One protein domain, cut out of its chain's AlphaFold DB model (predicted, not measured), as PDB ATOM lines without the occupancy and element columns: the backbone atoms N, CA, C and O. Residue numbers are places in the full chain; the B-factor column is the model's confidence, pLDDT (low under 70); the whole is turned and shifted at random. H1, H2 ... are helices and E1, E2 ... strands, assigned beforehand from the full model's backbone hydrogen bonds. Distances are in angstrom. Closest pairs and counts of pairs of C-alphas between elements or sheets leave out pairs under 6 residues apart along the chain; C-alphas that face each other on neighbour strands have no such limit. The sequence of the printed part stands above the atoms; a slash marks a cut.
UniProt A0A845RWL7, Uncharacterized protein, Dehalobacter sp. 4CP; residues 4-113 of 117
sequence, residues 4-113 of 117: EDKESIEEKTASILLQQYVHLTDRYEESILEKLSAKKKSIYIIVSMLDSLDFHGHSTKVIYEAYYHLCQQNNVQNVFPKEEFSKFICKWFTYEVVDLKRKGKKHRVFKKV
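This is residues 4 to 113 of the 117 residues of an uncharacterized protein of Dehalobacter sp. 4CP (UniProt A0A845RWL7). Picture a long single-helix arm on a small body: residues 4 to 34 of H1 stick out into the open, and the body at its far end holds three shorter helices, H2, H3 and H4, with a two-stranded hairpin, E1 and E2, at one side of them. In that body H2 packs on H3 at a steep angle, while the hairpin meets the beginning of H3 and the later part of H4. The 110 printed residues hold four named helices and then two named strands, in the order H1 H2 H3 H4 E1 E2, and the class is mostly helix. The sheet, in the order E1 - E2, is antiparallel. The whole is extended, with a radius of gyration of the C-alphas of 21.0 A and spans of 71 by 37 by 21 A.

Look first at the hairpin of E1, residues 95 to 102, and E2, residues 105 to 112, which are antiparallel at 150 degrees. N 96 and O 111 are 2.8 A apart and N 109 and O 98 are 2.9 A apart, both within hydrogen-bond range. E1 bends by 55 degrees at residue 99, and E2 bends by 50 degrees at residue 108. From E2 go to H3, residues 60 to 73: the closest C-alphas, those of Thr 60 and Val 109, are 5.2 A apart. From E1 go to H4, residues 82 to 92: the closest C-alphas, those of Cys 90 and Glu 96, are 5.3 A apart. H3 and H4 only just touch, with 3 pairs of C-alphas within 8 A, the closest C-alphas being those of Tyr 64 and Lys 82 at 6.4 A; their lines are about perpendicular, at 80 degrees, and H3 touches H4 with residues 60 to 64 alone. With residues 67 to 71 alone, H3 touches H2, residues 40 to 52, at a steep tilt of 58 degrees, opposite ways; the closest C-alphas, Ser 42 and Cys 71, are 6.6 A apart. H1, residues 4 to 38, is close to H2 but not clearly touching, about perpendicular at 75 degrees, and is apart from H3, H4, E1 and E2. In H1, H2, H3 and H4 every O i to N i+4 pair is within hydrogen-bond range.

Find C-alpha 4 at (34.516, -19.394, 38.599); from there H1 runs 51.7 A to C-alpha 38 at (39.149, 11.798, -2.351). H2 measures 18.4 A, H3 20.0 A, H4 15.5 A and E1 19.8 A. E2 runs 21.2 A to C-alpha 112 at (64.548, 14.651, 6.886).

The two C-alphas farthest apart, Glu 4 and Lys 103, are 71.7 A apart. Without residues 4 to 34, the body spans 40 by 23 by 22 A. The printed part has no cut and no long link. The mean pLDDT of the printed part is 90.4, and residue 4 alone is under 70.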
ATOM      1  N   GLU A   4      34.658 -18.896  39.975       69.12
ATOM      2  CA  GLU A   4      34.516 -19.394  38.599       69.12
ATOM      3  C   GLU A   4      33.487 -18.593  37.779       69.12
ATOM      4  O   GLU A   4      33.727 -18.283  36.614       69.12
ATOM      5  N   ASP A   5      32.374 -18.163  38.392       73.38
ATOM      6  CA  ASP A   5      31.380 -17.310  37.720       73.38
ATOM      7  C   ASP A   5      31.966 -15.931  37.398       73.38
ATOM      8  O   ASP A   5      31.666 -15.337  36.362       73.38
ATOM      9  N   LYS A   6      32.809 -15.412  38.298       76.12
ATOM     10  CA  LYS A   6      33.449 -14.107  38.141       76.12
ATOM     11  C   LYS A   6      34.513 -14.136  37.040       76.12
ATOM     12  O   LYS A   6      34.492 -13.257  36.183       76.12
ATOM     13  N   GLU A   7      35.363 -15.162  37.020       76.19
ATOM     14  CA  GLU A   7      36.358 -15.378  35.959       76.19
ATOM     15  C   GLU A   7      35.675 -15.545  34.586       76.19
ATOM     16  O   GLU A   7      36.070 -14.897  33.619       76.19
ATOM     17  N   SER A   8      34.558 -16.280  34.510       87.38
ATOM     18  CA  SER A   8      33.788 -16.431  33.261       87.38
ATOM     19  C   SER A   8      33.178 -15.116  32.752       87.38
ATOM     20  O   SER A   8      33.112 -14.874  31.541       87.38
ATOM     21  N   ILE A   9      32.710 -14.249  33.655       88.75
ATOM     22  CA  ILE A   9      32.176 -12.928  33.290       88.75
ATOM     23  C   ILE A   9      33.305 -12.003  32.820       88.75
ATOM     24  O   ILE A   9      33.129 -11.275  31.838       88.75
ATOM     25  N   GLU A  10      34.459 -12.034  33.486       88.56
ATOM     26  CA  GLU A  10      35.636 -11.236  33.123       88.56
ATOM     27  C   GLU A  10      36.167 -11.622  31.732       88.56
ATOM     28  O   GLU A  10      36.378 -10.738  30.897       88.56
ATOM     29  N   GLU A  11      36.260 -12.917  31.421       90.00
ATOM     30  CA  GLU A  11      36.661 -13.408  30.095       90.00
ATOM     31  C   GLU A  11      35.691 -12.979  28.988       90.00
ATOM     32  O   GLU A  11      36.106 -12.464  27.944       90.00
ATOM     33  N   LYS A  12      34.380 -13.119  29.220       90.62
ATOM     34  CA  LYS A  12      33.358 -12.660  28.263       90.62
ATOM     35  C   LYS A  12      33.428 -11.152  28.044       90.62
ATOM     36  O   LYS A  12      33.313 -10.691  26.909       90.62
ATOM     37  N   THR A  13      33.652 -10.387  29.109       89.06
ATOM     38  CA  THR A  13      33.795  -8.928  29.032       89.06
ATOM     39  C   THR A  13      35.021  -8.544  28.207       89.06
ATOM     40  O   THR A  13      34.910  -7.724  27.295       89.06
ATOM     41  N   ALA A  14      36.168  -9.178  28.459       89.50
ATOM     42  CA  ALA A  14      37.397  -8.941  27.705       89.50
ATOM     43  C   ALA A  14      37.231  -9.283  26.215       89.50
ATOM     44  O   ALA A  14      37.635  -8.496  25.357       89.50
ATOM     45  N   SER A  15      36.573 -10.402  25.899       91.94
ATOM     46  CA  SER A  15      36.291 -10.799  24.515       91.94
ATOM     47  C   SER A  15      35.415  -9.777  23.785       91.94
ATOM     48  O   SER A  15      35.691  -9.450  22.630       91.94
ATOM     49  N   ILE A  16      34.373  -9.255  24.441       92.69
ATOM     50  CA  ILE A  16      33.489  -8.236  23.854       92.69
ATOM     51  C   ILE A  16      34.260  -6.934  23.612       92.69
ATOM     52  O   ILE A  16      34.144  -6.345  22.537       92.69
ATOM     53  N   LEU A  17      35.071  -6.496  24.580       89.94
ATOM     54  CA  LEU A  17      35.882  -5.283  24.445       89.94
ATOM     55  C   LEU A  17      36.905  -5.404  23.310       89.94
ATOM     56  O   LEU A  17      37.052  -4.469  22.522       89.94
ATOM     57  N   LEU A  18      37.566  -6.557  23.183       90.12
ATOM     58  CA  LEU A  18      38.508  -6.813  22.094       90.12
ATOM     59  C   LEU A  18      37.808  -6.769  20.730       90.12
ATOM     60  O   LEU A  18      38.293  -6.113  19.810       90.12
ATOM     61  N   GLN A  19      36.639  -7.399  20.605       89.50
ATOM     62  CA  GLN A  19      35.858  -7.372  19.369       89.50
ATOM     63  C   GLN A  19      35.428  -5.943  18.995       89.50
ATOM     64  O   GLN A  19      35.519  -5.547  17.831       89.50
ATOM     65  N   GLN A  20      34.990  -5.148  19.977       89.06
ATOM     66  CA  GLN A  20      34.638  -3.743  19.758       89.06
ATOM     67  C   GLN A  20      35.849  -2.909  19.328       89.06
ATOM     68  O   GLN A  20      35.720  -2.072  18.435       89.06
ATOM     69  N   TYR A  21      37.015  -3.147  19.931       87.69
ATOM     70  CA  TYR A  21      38.259  -2.467  19.579       87.69
ATOM     71  C   TYR A  21      38.687  -2.750  18.132       87.69
ATOM     72  O   TYR A  21      38.978  -1.811  17.388       87.69
ATOM     73  N   VAL A  22      38.660  -4.017  17.707       87.50
ATOM     74  CA  VAL A  22      38.979  -4.406  16.320       87.50
ATOM     75  C   VAL A  22      38.026  -3.716  15.344       87.50
ATOM     76  O   VAL A  22      38.467  -3.011  14.443       87.50
ATOM     77  N   HIS A  23      36.717  -3.783  15.597       83.94
ATOM     78  CA  HIS A  23      35.724  -3.164  14.718       83.94
ATOM     79  C   HIS A  23      35.817  -1.626  14.653       83.94
ATOM     80  O   HIS A  23      35.459  -1.005  13.649       83.94
ATOM     81  N   LEU A  24      36.254  -0.972  15.732       83.75
ATOM     82  CA  LEU A  24      36.542   0.465  15.724       83.75
ATOM     83  C   LEU A  24      37.783   0.791  14.890       83.75
ATOM     84  O   LEU A  24      37.783   1.802  14.189       83.75
ATOM     85  N   THR A  25      38.806  -0.059  14.963       80.88
ATOM     86  CA  THR A  25      40.055   0.102  14.213       80.88
ATOM     87  C   THR A  25      39.799  -0.045  12.715       80.88
ATOM     88  O   THR A  25      40.111   0.880  11.969       80.88
ATOM     89  N   ASP A  26      39.096  -1.099  12.294       78.81
ATOM     90  CA  ASP A  26      38.762  -1.337  10.882       78.81
ATOM     91  C   ASP A  26      37.968  -0.165  10.278       78.81
ATOM     92  O   ASP A  26      38.337   0.395   9.246       78.81
ATOM     93  N   ARG A  27      36.913   0.299  10.968       78.44
ATOM     94  CA  ARG A  27      36.111   1.449  10.501       78.44
ATOM     95  C   ARG A  27      36.918   2.741  10.424       78.44
ATOM     96  O   ARG A  27      36.663   3.598   9.573       78.44
ATOM     97  N   TYR A  28      37.866   2.927  11.338       75.25
ATOM     98  CA  TYR A  28      38.749   4.085  11.314       75.25
ATOM     99  C   TYR A  28      39.696   4.034  10.107       75.25
ATOM    100  O   TYR A  28      39.881   5.056   9.438       75.25
ATOM    101  N   GLU A  29      40.238   2.859   9.791       75.75
ATOM    102  CA  GLU A  29      41.081   2.639   8.615       75.75
ATOM    103  C   GLU A  29      40.312   2.853   7.306       75.75
ATOM    104  O   GLU A  29      40.776   3.614   6.451       75.75
ATOM    105  N   GLU A  30      39.103   2.299   7.180       75.88
ATOM    106  CA  GLU A  30      38.212   2.540   6.034       75.88
ATOM    107  C   GLU A  30      37.949   4.040   5.833       75.88
ATOM    108  O   GLU A  30      38.124   4.572   4.732       75.88
ATOM    109  N   SER A  31      37.642   4.769   6.913       78.56
ATOM    110  CA  SER A  31      37.434   6.222   6.856       78.56
ATOM    111  C   SER A  31      38.678   6.985   6.381       78.56
ATOM    112  O   SER A  31      38.563   8.010   5.696       78.56
ATOM    113  N   ILE A  32      39.880   6.529   6.746       76.38
ATOM    114  CA  ILE A  32      41.130   7.123   6.258       76.38
ATOM    115  C   ILE A  32      41.287   6.859   4.761       76.38
ATOM    116  O   ILE A  32      41.600   7.795   4.020       76.38
ATOM    117  N   LEU A  33      41.060   5.625   4.311       76.88
ATOM    118  CA  LEU A  33      41.190   5.247   2.903       76.88
ATOM    119  C   LEU A  33      40.237   6.047   2.015       76.88
ATOM    120  O   LEU A  33      40.666   6.583   0.989       76.88
ATOM    121  N   GLU A  34      38.986   6.226   2.436       77.38
ATOM    122  CA  GLU A  34      38.026   7.066   1.717       77.38
ATOM    123  C   GLU A  34      38.522   8.514   1.598       77.38
ATOM    124  O   GLU A  34      38.570   9.069   0.493       77.38
ATOM    125  N   LYS A  35      38.995   9.114   2.698       73.50
ATOM    126  CA  LYS A  35      39.541  10.486   2.700       73.50
ATOM    127  C   LYS A  35      40.778  10.630   1.812       73.50
ATOM    128  O   LYS A  35      40.926  11.645   1.125       73.50
ATOM    129  N   LEU A  36      41.665   9.635   1.808       76.75
ATOM    130  CA  LEU A  36      42.850   9.628   0.947       76.75
ATOM    131  C   LEU A  36      42.467   9.453  -0.523       76.75
ATOM    132  O   LEU A  36      43.023  10.147  -1.377       76.75
ATOM    133  N   SER A  37      41.479   8.609  -0.828       79.88
ATOM    134  CA  SER A  37      40.991   8.419  -2.196       79.88
ATOM    135  C   SER A  37      40.412   9.718  -2.774       79.88
ATOM    136  O   SER A  37      40.761  10.103  -3.894       79.88
ATOM    137  N   ALA A  38      39.659  10.481  -1.972       83.50
ATOM    138  CA  ALA A  38      39.149  11.798  -2.351       83.50
ATOM    139  C   ALA A  38      40.273  12.813  -2.639       83.50
ATOM    140  O   ALA A  38      40.104  13.726  -3.454       83.50
ATOM    141  N   LYS A  39      41.443  12.647  -2.007       89.75
ATOM    142  CA  LYS A  39      42.636  13.492  -2.189       89.75
ATOM    143  C   LYS A  39      43.699  12.867  -3.102       89.75
ATOM    144  O   LYS A  39      44.797  13.415  -3.201       89.75
ATOM    145  N   LYS A  40      43.387  11.790  -3.837       90.19
ATOM    146  CA  LYS A  40      44.351  11.031  -4.659       90.19
ATOM    147  C   LYS A  40      45.214  11.910  -5.574       90.19
ATOM    148  O   LYS A  40      46.427  11.739  -5.607       90.19
ATOM    149  N   LYS A  41      44.619  12.881  -6.278       91.75
ATOM    150  CA  LYS A  41      45.367  13.800  -7.162       91.75
ATOM    151  C   LYS A  41      46.317  14.729  -6.394       91.75
ATOM    152  O   LYS A  41      47.430  14.963  -6.847       91.75
ATOM    153  N   SER A  42      45.903  15.226  -5.227       95.00
ATOM    154  CA  SER A  42      46.768  16.022  -4.344       95.00
ATOM    155  C   SER A  42      47.959  15.207  -3.852       95.00
ATOM    156  O   SER A  42      49.082  15.695  -3.872       95.00
ATOM    157  N   ILE A  43      47.713  13.958  -3.447       94.94
ATOM    158  CA  ILE A  43      48.759  13.036  -2.993       94.94
ATOM    159  C   ILE A  43      49.727  12.722  -4.138       94.94
ATOM    160  O   ILE A  43      50.933  12.749  -3.927       94.94
ATOM    161  N   TYR A  44      49.220  12.496  -5.353       94.06
ATOM    162  CA  TYR A  44      50.060  12.272  -6.529       94.06
ATOM    163  C   TYR A  44      51.043  13.428  -6.757       94.06
ATOM    164  O   TYR A  44      52.236  13.187  -6.881       94.06
ATOM    165  N   ILE A  45      50.570  14.681  -6.716       96.31
ATOM    166  CA  ILE A  45      51.441  15.860  -6.854       96.31
ATOM    167  C   ILE A  45      52.501  15.900  -5.750       96.31
ATOM    168  O   ILE A  45      53.661  16.171  -6.039       96.31
ATOM    169  N   ILE A  46      52.126  15.605  -4.501       96.44
ATOM    170  CA  ILE A  46      53.071  15.541  -3.377       96.44
ATOM    171  C   ILE A  46      54.179  14.520  -3.649       96.44
ATOM    172  O   ILE A  46      55.355  14.839  -3.487       96.44
ATOM    173  N   VAL A  47      53.810  13.314  -4.082       95.00
ATOM    174  CA  VAL A  47      54.767  12.244  -4.389       95.00
ATOM    175  C   VAL A  47      55.663  12.640  -5.562       95.00
ATOM    176  O   VAL A  47      56.876  12.499  -5.457       95.00
ATOM    177  N   SER A  48      55.110  13.219  -6.633       94.81
ATOM    178  CA  SER A  48      55.907  13.716  -7.764       94.81
ATOM    179  C   SER A  48      56.889  14.815  -7.353       94.81
ATOM    180  O   SER A  48      58.020  14.844  -7.832       94.81
ATOM    181  N   MET A  49      56.486  15.713  -6.447       96.75
ATOM    182  CA  MET A  49      57.391  16.728  -5.907       96.75
ATOM    183  C   MET A  49      58.524  16.101  -5.097       96.75
ATOM    184  O   MET A  49      59.657  16.530  -5.258       96.75
ATOM    185  N   LEU A  50      58.235  15.111  -4.252       93.81
ATOM    186  CA  LEU A  50      59.242  14.428  -3.431       93.81
ATOM    187  C   LEU A  50      60.213  13.573  -4.254       93.81
ATOM    188  O   LEU A  50      61.365  13.428  -3.863       93.81
ATOM    189  N   ASP A  51      59.758  13.037  -5.387       93.50
ATOM    190  CA  ASP A  51      60.608  12.339  -6.359       93.50
ATOM    191  C   ASP A  51      61.571  13.306  -7.072       93.50
ATOM    192  O   ASP A  51      62.717  12.973  -7.360       93.50
ATOM    193  N   SER A  52      61.129  14.547  -7.300       93.94
ATOM    194  CA  SER A  52      61.912  15.568  -8.012       93.94
ATOM    195  C   SER A  52      62.742  16.483  -7.101       93.94
ATOM    196  O   SER A  52      63.659  17.155  -7.578       93.94
ATOM    197  N   LEU A  53      62.399  16.588  -5.816       93.88
ATOM    198  CA  LEU A  53      62.963  17.564  -4.887       93.88
ATOM    199  C   LEU A  53      63.023  17.003  -3.459       93.88
ATOM    200  O   LEU A  53      61.995  16.699  -2.855       93.88
ATOM    201  N   ASP A  54      64.221  16.991  -2.873       94.38
ATOM    202  CA  ASP A  54      64.392  16.771  -1.434       94.38
ATOM    203  C   ASP A  54      63.892  17.998  -0.656       94.38
ATOM    204  O   ASP A  54      64.340  19.124  -0.876       94.38
ATOM    205  N   PHE A  55      62.954  17.799   0.271       95.62
ATOM    206  CA  PHE A  55      62.401  18.896   1.067       95.62
ATOM    207  C   PHE A  55      63.326  19.307   2.222       95.62
ATOM    208  O   PHE A  55      63.077  20.335   2.864       95.62
ATOM    209  N   HIS A  56      64.386  18.548   2.513       95.44
ATOM    210  CA  HIS A  56      65.293  18.820   3.625       95.44
ATOM    211  C   HIS A  56      65.872  20.246   3.567       95.44
ATOM    212  O   HIS A  56      66.446  20.689   2.578       95.44
ATOM    213  N   GLY A  57      65.727  20.996   4.660       93.25
ATOM    214  CA  GLY A  57      66.224  22.364   4.797       93.25
ATOM    215  C   GLY A  57      65.399  23.429   4.063       93.25
ATOM    216  O   GLY A  57      65.704  24.626   4.207       93.25
ATOM    217  N   HIS A  58      64.355  23.038   3.324       95.31
ATOM    218  CA  HIS A  58      63.447  23.954   2.644       95.31
ATOM    219  C   HIS A  58      62.341  24.460   3.573       95.31
ATOM    220  O   HIS A  58      61.837  23.757   4.446       95.31
ATOM    221  N   SER A  59      61.948  25.719   3.367       95.19
ATOM    222  CA  SER A  59      60.853  26.355   4.102       95.19
ATOM    223  C   SER A  59      59.529  25.650   3.823       95.19
ATOM    224  O   SER A  59      59.146  25.498   2.662       95.19
ATOM    225  N   THR A  60      58.778  25.319   4.877       96.38
ATOM    226  CA  THR A  60      57.452  24.692   4.733       96.38
ATOM    227  C   THR A  60      56.490  25.572   3.940       96.38
ATOM    228  O   THR A  60      55.657  25.069   3.193       96.38
ATOM    229  N   LYS A  61      56.635  26.901   4.051       95.62
ATOM    230  CA  LYS A  61      55.860  27.870   3.267       95.62
ATOM    231  C   LYS A  61      56.155  27.745   1.770       95.62
ATOM    232  O   LYS A  61      55.215  27.677   0.995       95.62
ATOM    233  N   VAL A  62      57.432  27.696   1.393       95.75
ATOM    234  CA  VAL A  62      57.854  27.675  -0.018       95.75
ATOM    235  C   VAL A  62      57.434  26.368  -0.686       95.75
ATOM    236  O   VAL A  62      56.878  26.384  -1.778       95.75
ATOM    237  N   ILE A  63      57.640  25.241  -0.002       97.69
ATOM    238  CA  ILE A  63      57.208  23.932  -0.502       97.69
ATOM    239  C   ILE A  63      55.683  23.886  -0.658       97.69
ATOM    240  O   ILE A  63      55.188  23.426  -1.684       97.69
ATOM    241  N   TYR A  64      54.930  24.410   0.315       98.12
ATOM    242  CA  TYR A  64      53.472  24.470   0.214       98.12
ATOM    243  C   TYR A  64      52.994  25.352  -0.946       98.12
ATOM    244  O   TYR A  64      52.053  24.983  -1.639       98.12
ATOM    245  N   GLU A  65      53.628  26.502  -1.178       97.88
ATOM    246  CA  GLU A  65      53.294  27.378  -2.306       97.88
ATOM    247  C   GLU A  65      53.520  26.665  -3.645       97.88
ATOM    248  O   GLU A  65      52.628  26.669  -4.492       97.88
ATOM    249  N   ALA A  66      54.652  25.972  -3.810       97.69
ATOM    250  CA  ALA A  66      54.925  25.171  -5.005       97.69
ATOM    251  C   ALA A  66      53.882  24.056  -5.207       97.69
ATOM    252  O   ALA A  66      53.329  23.917  -6.300       97.69
ATOM    253  N   TYR A  67      53.553  23.320  -4.143       98.19
ATOM    254  CA  TYR A  67      52.486  22.315  -4.145       98.19
ATOM    255  C   TYR A  67      51.140  22.910  -4.573       98.19
ATOM    256  O   TYR A  67      50.475  22.381  -5.463       98.19
ATOM    257  N   TYR A  68      50.753  24.033  -3.969       97.81
ATOM    258  CA  TYR A  68      49.483  24.687  -4.250       97.81
ATOM    259  C   TYR A  68      49.402  25.125  -5.716       97.81
ATOM    260  O   TYR A  68      48.396  24.861  -6.375       97.81
ATOM    261  N   HIS A  69      50.468  25.719  -6.257       97.81
ATOM    262  CA  HIS A  69      50.530  26.101  -7.667       97.81
ATOM    263  C   HIS A  69      50.395  24.898  -8.606       97.81
ATOM    264  O   HIS A  69      49.603  24.961  -9.547       97.81
ATOM    265  N   LEU A  70      51.080  23.786  -8.323       97.06
ATOM    266  CA  LEU A  70      50.936  22.555  -9.106       97.06
ATOM    267  C   LEU A  70      49.509  21.999  -9.033       97.06
ATOM    268  O   LEU A  70      48.965  21.561 -10.049       97.06
ATOM    269  N   CYS A  71      48.860  22.055  -7.866       97.06
ATOM    270  CA  CYS A  71      47.453  21.678  -7.727       97.06
ATOM    271  C   CYS A  71      46.527  22.545  -8.587       97.06
ATOM    272  O   CYS A  71      45.637  21.997  -9.240       97.06
ATOM    273  N   GLN A  72      46.745  23.864  -8.625       97.12
ATOM    274  CA  GLN A  72      45.966  24.769  -9.476       97.12
ATOM    275  C   GLN A  72      46.175  24.457 -10.964       97.12
ATOM    276  O   GLN A  72      45.203  24.303 -11.699       97.12
ATOM    277  N   GLN A  73      47.425  24.270 -11.399       96.56
ATOM    278  CA  GLN A  73      47.754  23.938 -12.793       96.56
ATOM    279  C   GLN A  73      47.131  22.613 -13.262       96.56
ATOM    280  O   GLN A  73      46.815  22.460 -14.438       96.56
ATOM    281  N   ASN A  74      46.925  21.669 -12.342       93.06
ATOM    282  CA  ASN A  74      46.353  20.351 -12.626       93.06
ATOM    283  C   ASN A  74      44.854  20.239 -12.275       93.06
ATOM    284  O   ASN A  74      44.317  19.128 -12.239       93.06
ATOM    285  N   ASN A  75      44.168  21.362 -12.015       93.88
ATOM    286  CA  ASN A  75      42.738  21.412 -11.675       93.88
ATOM    287  C   ASN A  75      42.352  20.470 -10.516       93.88
ATOM    288  O   ASN A  75      41.349  19.750 -10.561       93.88
ATOM    289  N   VAL A  76      43.182  20.427  -9.473       92.50
ATOM    290  CA  VAL A  76      42.932  19.593  -8.296       92.50
ATOM    291  C   VAL A  76      41.975  20.309  -7.347       92.50
ATOM    292  O   VAL A  76      42.301  21.358  -6.806       92.50
ATOM    293  N   GLN A  77      40.801  19.719  -7.116       89.12
ATOM    294  CA  GLN A  77      39.763  20.305  -6.258       89.12
ATOM    295  C   GLN A  77      40.055  20.112  -4.762       89.12
ATOM    296  O   GLN A  77      39.952  21.044  -3.970       89.12
ATOM    297  N   ASN A  78      40.477  18.909  -4.365       90.88
ATOM    298  CA  ASN A  78      40.662  18.545  -2.958       90.88
ATOM    299  C   ASN A  78      42.096  18.811  -2.476       90.88
ATOM    300  O   ASN A  78      42.825  17.888  -2.095       90.88
ATOM    301  N   VAL A  79      42.507  20.077  -2.499       94.88
ATOM    302  CA  VAL A  79      43.836  20.522  -2.046       94.88
ATOM    303  C   VAL A  79      43.963  20.364  -0.525       94.88
ATOM    304  O   VAL A  79      42.989  20.518   0.215       94.88
ATOM    305  N   PHE A  80      45.145  19.994  -0.036       94.62
ATOM    306  CA  PHE A  80      45.421  20.017   1.400       94.62
ATOM    307  C   PHE A  80      45.585  21.466   1.873       94.62
ATOM    308  O   PHE A  80      46.378  22.196   1.281       94.62
ATOM    309  N   PRO A  81      44.912  21.884   2.958       95.50
ATOM    310  CA  PRO A  81      45.296  23.082   3.697       95.50
ATOM    311  C   PRO A  81      46.753  22.996   4.162       95.50
ATOM    312  O   PRO A  81      47.281  21.907   4.382       95.50
ATOM    313  N   LYS A  82      47.411  24.137   4.366       93.94
ATOM    314  CA  LYS A  82      48.846  24.216   4.687       93.94
ATOM    315  C   LYS A  82      49.266  23.380   5.900       93.94
ATOM    316  O   LYS A  82      50.317  22.726   5.895       93.94
ATOM    317  N   GLU A  83      48.454  23.406   6.946       92.69
ATOM    318  CA  GLU A  83      48.677  22.677   8.188       92.69
ATOM    319  C   GLU A  83      48.515  21.170   7.969       92.69
ATOM    320  O   GLU A  83      49.337  20.390   8.451       92.69
ATOM    321  N   GLU A  84      47.493  20.762   7.213       94.50
ATOM    322  CA  GLU A  84      47.266  19.360   6.858       94.50
ATOM    323  C   GLU A  84      48.340  18.833   5.915       94.50
ATOM    324  O   GLU A  84      48.803  17.717   6.110       94.50
ATOM    325  N   PHE A  85      48.785  19.642   4.953       96.44
ATOM    326  CA  PHE A  85      49.892  19.319   4.060       96.44
ATOM    327  C   PHE A  85      51.141  18.985   4.874       96.44
ATOM    328  O   PHE A  85      51.703  17.907   4.732       96.44
ATOM    329  N   SER A  86      51.536  19.869   5.794       95.38
ATOM    330  CA  SER A  86      52.740  19.652   6.607       95.38
ATOM    331  C   SER A  86      52.612  18.399   7.480       95.38
ATOM    332  O   SER A  86      53.551  17.616   7.566       95.38
ATOM    333  N   LYS A  87      51.438  18.176   8.091       94.81
ATOM    334  CA  LYS A  87      51.158  16.963   8.874       94.81
ATOM    335  C   LYS A  87      51.181  15.701   8.013       94.81
ATOM    336  O   LYS A  87      51.692  14.685   8.462       94.81
ATOM    337  N   PHE A  88      50.634  15.763   6.801       94.62
ATOM    338  CA  PHE A  88      50.634  14.655   5.852       94.62
ATOM    339  C   PHE A  88      52.065  14.293   5.452       94.62
ATOM    340  O   PHE A  88      52.418  13.119   5.517       94.62
ATOM    341  N   ILE A  89      52.896  15.297   5.143       95.75
ATOM    342  CA  ILE A  89      54.318  15.093   4.858       95.75
ATOM    343  C   ILE A  89      55.008  14.394   6.030       95.75
ATOM    344  O   ILE A  89      55.578  13.334   5.827       95.75
ATOM    345  N   CYS A  90      54.898  14.917   7.254       94.62
ATOM    346  CA  CYS A  90      55.579  14.309   8.403       94.62
ATOM    347  C   CYS A  90      55.040  12.925   8.792       94.62
ATOM    348  O   CYS A  90      55.759  12.128   9.381       94.62
ATOM    349  N   LYS A  91      53.755  12.652   8.534       92.00
ATOM    350  CA  LYS A  91      53.131  11.373   8.892       92.00
ATOM    351  C   LYS A  91      53.551  10.248   7.949       92.00
ATOM    352  O   LYS A  91      53.712   9.122   8.400       92.00
ATOM    353  N   TRP A  92      53.643  10.539   6.655       91.31
ATOM    354  CA  TRP A  92      53.801   9.516   5.616       91.31
ATOM    355  C   TRP A  92      55.180   9.502   4.969       91.31
ATOM    356  O   TRP A  92      55.522   8.544   4.284       91.31
ATOM    357  N   PHE A  93      55.968  10.549   5.180       90.00
ATOM    358  CA  PHE A  93      57.315  10.679   4.655       90.00
ATOM    359  C   PHE A  93      58.240  11.017   5.822       90.00
ATOM    360  O   PHE A  93      57.832  11.708   6.752       90.00
ATOM    361  N   THR A  94      59.474  10.517   5.791       91.31
ATOM    362  CA  THR A  94      60.471  10.613   6.872       91.31
ATOM    363  C   THR A  94      60.977  12.049   7.056       91.31
ATOM    364  O   THR A  94      62.140  12.365   6.799       91.31
ATOM    365  N   TYR A  95      60.092  12.950   7.468       95.38
ATOM    366  CA  TYR A  95      60.338  14.366   7.678       95.38
ATOM    367  C   TYR A  95      59.709  14.837   8.986       95.38
ATOM    368  O   TYR A  95      58.661  14.372   9.421       95.38
ATOM    369  N   GLU A  96      60.321  15.853   9.565       96.25
ATOM    370  CA  GLU A  96      59.793  16.637  10.670       96.25
ATOM    371  C   GLU A  96      59.815  18.128  10.306       96.25
ATOM    372  O   GLU A  96      60.535  18.558   9.401       96.25
ATOM    373  N   VAL A  97      59.018  18.942  11.004       96.25
ATOM    374  CA  VAL A  97      59.057  20.404  10.858       96.25
ATOM    375  C   VAL A  97      59.782  21.002  12.051       96.25
ATOM    376  O   VAL A  97      59.308  20.884  13.178       96.25
ATOM    377  N   VAL A  98      60.872  21.717  11.787       95.31
ATOM    378  CA  VAL A  98      61.708  22.346  12.817       95.31
ATOM    379  C   VAL A  98      61.834  23.852  12.600       95.31
ATOM    380  O   VAL A  98      61.736  24.348  11.475       95.31
ATOM    381  N   ASP A  99      62.069  24.587  13.686       95.44
ATOM    382  CA  ASP A  99      62.398  26.010  13.641       95.44
ATOM    383  C   ASP A  99      63.907  26.198  13.459       95.44
ATOM    384  O   ASP A  99      64.699  25.937  14.363       95.44
ATOM    385  N   LEU A 100      64.313  26.732  12.311       91.44
ATOM    386  CA  LEU A 100      65.698  27.077  12.019       91.44
ATOM    387  C   LEU A 100      65.890  28.599  12.080       91.44
ATOM    388  O   LEU A 100      65.171  29.353  11.420       91.44
ATOM    389  N   LYS A 101      66.885  29.079  12.835       91.19
ATOM    390  CA  LYS A 101      67.283  30.496  12.802       91.19
ATOM    391  C   LYS A 101      68.222  30.757  11.619       91.19
ATOM    392  O   LYS A 101      69.311  30.198  11.566       91.19
ATOM    393  N   ARG A 102      67.841  31.655  10.706       84.44
ATOM    394  CA  ARG A 102      68.715  32.192   9.642       84.44
ATOM    395  C   ARG A 102      68.729  33.714   9.732       84.44
ATOM    396  O   ARG A 102      67.672  34.334   9.777       84.44
ATOM    397  N   LYS A 103      69.920  34.327   9.779       83.38
ATOM    398  CA  LYS A 103      70.092  35.796   9.865       83.38
ATOM    399  C   LYS A 103      69.228  36.447  10.967       83.38
ATOM    400  O   LYS A 103      68.576  37.461  10.745       83.38
ATOM    401  N   GLY A 104      69.154  35.808  12.138       88.81
ATOM    402  CA  GLY A 104      68.376  36.291  13.286       88.81
ATOM    403  C   GLY A 104      66.861  36.043  13.233       88.81
ATOM    404  O   GLY A 104      66.191  36.268  14.238       88.81
ATOM    405  N   LYS A 105      66.303  35.529  12.128       88.19
ATOM    406  CA  LYS A 105      64.867  35.221  11.994       88.19
ATOM    407  C   LYS A 105      64.613  33.715  12.085       88.19
ATOM    408  O   LYS A 105      65.393  32.922  11.559       88.19
ATOM    409  N   LYS A 106      63.533  33.316  12.766       89.19
ATOM    410  CA  LYS A 106      63.074  31.917  12.823       89.19
ATOM    411  C   LYS A 106      62.298  31.566  11.551       89.19
ATOM    412  O   LYS A 106      61.418  32.318  11.139       89.19
ATOM    413  N   HIS A 107      62.602  30.412  10.970       91.12
ATOM    414  CA  HIS A 107      61.936  29.863   9.793       91.12
ATOM    415  C   HIS A 107      61.563  28.402  10.040       91.12
ATOM    416  O   HIS A 107      62.419  27.613  10.428       91.12
ATOM    417  N   ARG A 108      60.309  28.032   9.759       94.56
ATOM    418  CA  ARG A 108      59.873  26.630   9.777       94.56
ATOM    419  C   ARG A 108      60.355  25.931   8.515       94.56
ATOM    420  O   ARG A 108      60.001  26.354   7.412       94.56
ATOM    421  N   VAL A 109      61.143  24.880   8.678       96.19
ATOM    422  CA  VAL A 109      61.704  24.092   7.577       96.19
ATOM    423  C   VAL A 109      61.366  22.618   7.748       96.19
ATOM    424  O   VAL A 109      61.175  22.160   8.875       96.19
ATOM    425  N   PHE A 110      61.299  21.887   6.641       96.50
ATOM    426  CA  PHE A 110      61.303  20.430   6.688       96.50
ATOM    427  C   PHE A 110      62.718  19.937   6.984       96.50
ATOM    428  O   PHE A 110      63.695  20.458   6.445       96.50
ATOM    429  N   LYS A 111      62.839  18.930   7.840       95.62
ATOM    430  CA  LYS A 111      64.086  18.225   8.123       95.62
ATOM    431  C   LYS A 111      63.821  16.740   7.950       95.62
ATOM    432  O   LYS A 111      62.929  16.198   8.583       95.62
ATOM    433  N   LYS A 112      64.575  16.105   7.060       94.00
ATOM    434  CA  LYS A 112      64.548  14.651   6.886       94.00
ATOM    435  C   LYS A 112      64.965  13.974   8.194       94.00
ATOM    436  O   LYS A 112      66.005  14.331   8.754       94.00
ATOM    437  N   VAL A 113      64.144  13.051   8.674       90.69
ATOM    438  CA  VAL A 113      64.490  12.152   9.774       90.69
ATOM    439  C   VAL A 113      65.459  11.141   9.168       90.69
ATOM    440  O   VAL A 113      65.109  10.474   8.196       90.69
TER     441      VAL A 113